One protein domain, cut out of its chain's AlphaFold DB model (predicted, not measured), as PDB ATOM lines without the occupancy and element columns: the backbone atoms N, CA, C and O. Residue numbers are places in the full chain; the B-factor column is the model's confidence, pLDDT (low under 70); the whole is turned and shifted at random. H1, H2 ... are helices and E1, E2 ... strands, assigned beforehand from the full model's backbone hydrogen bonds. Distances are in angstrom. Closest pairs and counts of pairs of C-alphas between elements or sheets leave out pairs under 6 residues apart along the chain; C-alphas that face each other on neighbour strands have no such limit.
ATOM      1  N   ASP A  31      10.977  78.240  93.316       95.25
ATOM      2  CA  ASP A  31      11.402  79.032  92.160       95.25
ATOM      3  C   ASP A  31      12.416  78.258  91.295       95.25
ATOM      4  O   ASP A  31      12.873  77.174  91.668       95.25
ATOM      5  N   ASP A  32      12.784  78.801  90.132       96.38
ATOM      6  CA  ASP A  32      13.653  78.110  89.166       96.38
ATOM      7  C   ASP A  32      15.030  77.741  89.750       96.38
ATOM      8  O   ASP A  32      15.566  76.652  89.494       96.38
ATOM      9  N   LEU A  33      15.601  78.631  90.569       96.50
ATOM     10  CA  LEU A  33      16.889  78.406  91.224       96.50
ATOM     11  C   LEU A  33      16.785  77.264  92.240       96.50
ATOM     12  O   LEU A  33      17.592  76.331  92.223       96.50
ATOM     13  N   SER A  34      15.759  77.308  93.088       94.81
ATOM     14  CA  SER A  34      15.486  76.277  94.084       94.81
ATOM     15  C   SER A  34      15.167  74.945  93.418       94.81
ATOM     16  O   SER A  34      15.690  73.920  93.841       94.81
ATOM     17  N   ALA A  35      14.378  74.934  92.343       94.81
ATOM     18  CA  ALA A  35      14.053  73.726  91.590       94.81
ATOM     19  C   ALA A  35      15.314  73.065  91.009       94.81
ATOM     20  O   ALA A  35      15.468  71.843  91.087       94.81
ATOM     21  N   THR A  36      16.248  73.870  90.497       96.00
ATOM     22  CA  THR A  36      17.544  73.394  89.996       96.00
ATOM     23  C   THR A  36      18.390  72.787  91.116       96.00
ATOM     24  O   THR A  36      18.887  71.667  90.975       96.00
ATOM     25  N   ALA A  37      18.511  73.476  92.254       94.19
ATOM     26  CA  ALA A  37      19.258  72.983  93.412       94.19
ATOM     27  C   ALA A  37      18.647  71.693  93.987       94.19
ATOM     28  O   ALA A  37      19.356  70.724  94.258       94.19
ATOM     29  N   ILE A  38      17.318  71.651  94.102       93.56
ATOM     30  CA  ILE A  38      16.561  70.471  94.519       93.56
ATOM     31  C   ILE A  38      16.839  69.307  93.567       93.56
ATOM     32  O   ILE A  38      17.126  68.204  94.023       93.56
ATOM     33  N   SER A  39      16.799  69.533  92.254       92.12
ATOM     34  CA  SER A  39      17.118  68.501  91.264       92.12
ATOM     35  C   SER A  39      18.537  67.955  91.453       92.12
ATOM     36  O   SER A  39      18.720  66.741  91.554       92.12
ATOM     37  N   ALA A  40      19.533  68.834  91.604       93.50
ATOM     38  CA  ALA A  40      20.923  68.434  91.817       93.50
ATOM     39  C   ALA A  40      21.092  67.552  93.068       93.50
ATOM     40  O   ALA A  40      21.643  66.455  92.975       93.50
ATOM     41  N   LEU A  41      20.532  67.971  94.210       91.75
ATOM     42  CA  LEU A  41      20.568  67.211  95.469       91.75
ATOM     43  C   LEU A  41      19.937  65.818  95.325       91.75
ATOM     44  O   LEU A  41      20.430  64.826  95.861       91.75
ATOM     45  N   ARG A  42      18.846  65.717  94.564       89.12
ATOM     46  CA  ARG A  42      18.116  64.456  94.378       89.12
ATOM     47  C   ARG A  42      18.857  63.424  93.546       89.12
ATOM     48  O   ARG A  42      18.603  62.230  93.708       89.12
ATOM     49  N   HIS A  43      19.706  63.888  92.638       89.44
ATOM     50  CA  HIS A  43      20.458  63.043  91.717       89.44
ATOM     51  C   HIS A  43      21.879  62.740  92.197       89.44
ATOM     52  O   HIS A  43      22.534  61.894  91.598       89.44
ATOM     53  N   GLN A  44      22.333  63.382  93.275       92.06
ATOM     54  CA  GLN A  44      23.681  63.213  93.805       92.06
ATOM     55  C   GLN A  44      23.912  61.808  94.385       92.06
ATOM     56  O   GLN A  44      24.796  61.090  93.927       92.06
ATOM     57  N   ASP A  45      23.112  61.401  95.372       90.88
ATOM     58  CA  ASP A  45      23.200  60.085  96.010       90.88
ATOM     59  C   ASP A  45      21.921  59.748  96.803       90.88
ATOM     60  O   ASP A  45      20.988  60.550  96.916       90.88
ATOM     61  N   GLN A  46      21.858  58.531  97.353       84.12
ATOM     62  CA  GLN A  46      20.681  58.030  98.063       84.12
ATOM     63  C   GLN A  46      20.346  58.811  99.344       84.12
ATOM     64  O   GLN A  46      19.158  58.967  99.641       84.12
ATOM     65  N   LEU A  47      21.348  59.274 100.097       84.88
ATOM     66  CA  LEU A  47      21.146  60.035 101.332       84.88
ATOM     67  C   LEU A  47      20.666  61.444 100.995       84.88
ATOM     68  O   LEU A  47      19.646  61.897 101.517       84.88
ATOM     69  N   THR A  48      21.337  62.099 100.048       87.00
ATOM     70  CA  THR A  48      21.003  63.463  99.626       87.00
ATOM     71  C   THR A  48      19.611  63.534  98.989       87.00
ATOM     72  O   THR A  48      18.877  64.500  99.204       87.00
ATOM     73  N   ARG A  49      19.148  62.460  98.335       82.75
ATOM     74  CA  ARG A  49      17.772  62.351  97.818       82.75
ATOM     75  C   ARG A  49      16.678  62.519  98.876       82.75
ATOM     76  O   ARG A  49      15.579  62.954  98.531       82.75
ATOM     77  N   LEU A  50      16.953  62.166 100.129       84.00
ATOM     78  CA  LEU A  50      15.997  62.255 101.237       84.00
ATOM     79  C   LEU A  50      16.205  63.503 102.105       84.00
ATOM     80  O   LEU A  50      15.485  63.668 103.079       84.00
ATOM     81  N   SER A  51      17.153  64.380 101.759       87.00
ATOM     82  CA  SER A  51      17.537  65.539 102.583       87.00
ATOM     83  C   SER A  51      16.497  66.664 102.623       87.00
ATOM     84  O   SER A  51      16.430  67.397 103.603       87.00
ATOM     85  N   ILE A  52      15.679  66.803 101.573       89.00
ATOM     86  CA  ILE A  52      14.649  67.852 101.485       89.00
ATOM     87  C   ILE A  52      13.374  67.404 102.190       89.00
ATOM     88  O   ILE A  52      12.833  68.111 103.027       89.00
ATOM     89  N   ASN A  53      12.901  66.210 101.838       88.44
ATOM     90  CA  ASN A  53      11.775  65.561 102.484       88.44
ATOM     91  C   ASN A  53      12.156  64.104 102.728       88.44
ATOM     92  O   ASN A  53      12.576  63.405 101.803       88.44
ATOM     93  N   HIS A  54      11.951  63.631 103.957       85.56
ATOM     94  CA  HIS A  54      12.269  62.264 104.377       85.56
ATOM     95  C   HIS A  54      11.197  61.278 103.874       85.56
ATOM     96  O   HIS A  54      10.542  60.581 104.645       85.56
ATOM     97  N   THR A  55      10.951  61.270 102.563       81.31
ATOM     98  CA  THR A  55       9.911  60.468 101.918       81.31
ATOM     99  C   THR A  55      10.360  59.961 100.549       81.31
ATOM    100  O   THR A  55      11.009  60.649  99.758       81.31
ATOM    101  N   ASP A  56       9.969  58.733 100.238       79.88
ATOM    102  CA  ASP A  56      10.106  58.125  98.917       79.88
ATOM    103  C   ASP A  56       8.971  58.533  97.954       79.88
ATOM    104  O   ASP A  56       8.998  58.199  96.764       79.88
ATOM    105  N   TYR A  57       7.989  59.298  98.441       80.38
ATOM    106  CA  TYR A  57       6.843  59.738  97.662       80.38
ATOM    107  C   TYR A  57       7.235  60.821  96.645       80.38
ATOM    108  O   TYR A  57       7.400  61.998  96.973       80.38
ATOM    109  N   LYS A  58       7.364  60.401  95.378       83.06
ATOM    110  CA  LYS A  58       7.863  61.207  94.247       83.06
ATOM    111  C   LYS A  58       7.258  62.621  94.120       83.06
ATOM    112  O   LYS A  58       8.033  63.536  93.855       83.06
ATOM    113  N   PRO A  59       5.945  62.854  94.318       83.06
ATOM    114  CA  PRO A  59       5.382  64.202  94.183       83.06
ATOM    115  C   PRO A  59       5.872  65.212  95.229       83.06
ATOM    116  O   PRO A  59       5.992  66.391  94.924       83.06
ATOM    117  N   LEU A  60       6.187  64.763  96.449       86.00
ATOM    118  CA  LEU A  60       6.738  65.636  97.499       86.00
ATOM    119  C   LEU A  60       8.245  65.788  97.373       86.00
ATOM    120  O   LEU A  60       8.870  66.651  97.961       86.00
ATOM    121  N   GLN A  61       8.867  64.954  96.572       86.88
ATOM    122  CA  GLN A  61      10.302  64.827  96.516       86.88
ATOM    123  C   GLN A  61      10.986  66.042  95.850       86.88
ATOM    124  O   GLN A  61      12.178  66.251  96.064       86.88
ATOM    125  N   THR A  62      10.239  66.856  95.096       90.44
ATOM    126  CA  THR A  62      10.687  68.128  94.497       90.44
ATOM    127  C   THR A  62      10.041  69.369  95.121       90.44
ATOM    128  O   THR A  62      10.315  70.483  94.687       90.44
ATOM    129  N   ARG A  63       9.171  69.191  96.120       91.19
ATOM    130  CA  ARG A  63       8.353  70.253  96.716       91.19
ATOM    131  C   ARG A  63       8.579  70.263  98.228       91.19
ATOM    132  O   ARG A  63       8.002  69.418  98.916       91.19
ATOM    133  N   PRO A  64       9.440  71.146  98.759       92.31
ATOM    134  CA  PRO A  64       9.745  71.184 100.187       92.31
ATOM    135  C   PRO A  64       8.472  71.300 101.036       92.31
ATOM    136  O   PRO A  64       7.608  72.139 100.759       92.31
ATOM    137  N   ILE A  65       8.340  70.448 102.056       91.69
ATOM    138  CA  ILE A  65       7.200  70.487 102.975       91.69
ATOM    139  C   ILE A  65       7.452  71.591 104.004       91.69
ATOM    140  O   ILE A  65       8.384  71.500 104.796       91.69
ATOM    141  N   ALA A  66       6.598  72.615 104.021       92.44
ATOM    142  CA  ALA A  66       6.633  73.656 105.051       92.44
ATOM    143  C   ALA A  66       5.844  73.251 106.301       92.44
ATOM    144  O   ALA A  66       6.204  73.616 107.417       92.44
ATOM    145  N   LEU A  67       4.760  72.495 106.115       89.06
ATOM    146  CA  LEU A  67       3.909  72.010 107.196       89.06
ATOM    147  C   LEU A  67       3.422  70.601 106.875       89.06
ATOM    148  O   LEU A  67       2.913  70.354 105.783       89.06
ATOM    149  N   SER A  68       3.515  69.701 107.849       87.50
ATOM    150  CA  SER A  68       2.870  68.390 107.805       87.50
ATOM    151  C   SER A  68       1.933  68.242 108.999       87.50
ATOM    152  O   SER A  68       2.249  68.683 110.102       87.50
ATOM    153  N   ILE A  69       0.760  67.664 108.757       86.00
ATOM    154  CA  ILE A  69      -0.265  67.418 109.765       86.00
ATOM    155  C   ILE A  69      -0.530  65.917 109.802       86.00
ATOM    156  O   ILE A  69      -0.975  65.323 108.814       86.00
ATOM    157  N   GLU A  70      -0.265  65.326 110.962       84.56
ATOM    158  CA  GLU A  70      -0.676  63.974 111.325       84.56
ATOM    159  C   GLU A  70      -1.865  64.060 112.282       84.56
ATOM    160  O   GLU A  70      -1.786  64.676 113.343       84.56
ATOM    161  N   THR A  71      -2.976  63.433 111.925       78.62
ATOM    162  CA  THR A  71      -4.126  63.237 112.800       78.62
ATOM    163  C   THR A  71      -4.045  61.842 113.400       78.62
ATOM    164  O   THR A  71      -4.137  60.847 112.677       78.62
ATOM    165  N   LYS A  72      -3.922  61.767 114.722       76.06
ATOM    166  CA  LYS A  72      -4.034  60.518 115.482       76.06
ATOM    167  C   LYS A  72      -5.470  60.322 115.944       76.06
ATOM    168  O   LYS A  72      -6.114  61.278 116.381       76.06
ATOM    169  N   LYS A  73      -5.977  59.089 115.897       75.00
ATOM    170  CA  LYS A  73      -7.209  58.768 116.622       75.00
ATOM    171  C   LYS A  73      -6.899  58.727 118.113       75.00
ATOM    172  O   LYS A  73      -5.868  58.205 118.535       75.00
TER     173      LYS A  73
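AT A GLANCE: This is residues 31 to 73 of the 83 residues of an uncharacterized protein of Colletotrichum incanum (UniProt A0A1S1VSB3). A single helix, H1, stands at one end, a winding loop of residues 45 to 64 fills the middle, and an extended tail, residues 67 to 73, sticks out at the other end. The printed part has 43 residues with one named helix and then one named strand, H1 and E1; under half of the residues are in these, and the class is mixed, helices and strands. It is loose, with a radius of gyration of the C-alphas of 11.8 A, and spans 39 by 24 by 13 A, only just elongated.

HOW THE PARTS SIT: H1, residues 32 to 44, and E1, residues 65 to 69, are apart, with no C-alpha of the one within 8 A of the other. In H1 every O i to N i+4 pair is within hydrogen-bond range. E1 pairs with no named strand.

IN THESE COORDINATES: H1 measures 18.5 A from C-alpha 32 at (13.653, 78.110, 89.166) to C-alpha 44. E1 measures 10.5 A and ends at C-alpha 69, at (-0.265, 67.418, 109.765).

THE WHOLE: The C-alphas farthest apart, of Leu 33 and Lys 73, are 40.1 A apart. The link from H1 to E1, 20 residues, is long. Residues 67 to 73, of which 67 to 69 belong to E1, stand free. The printed part has no cut, and no printed residue is under 70 in pLDDT.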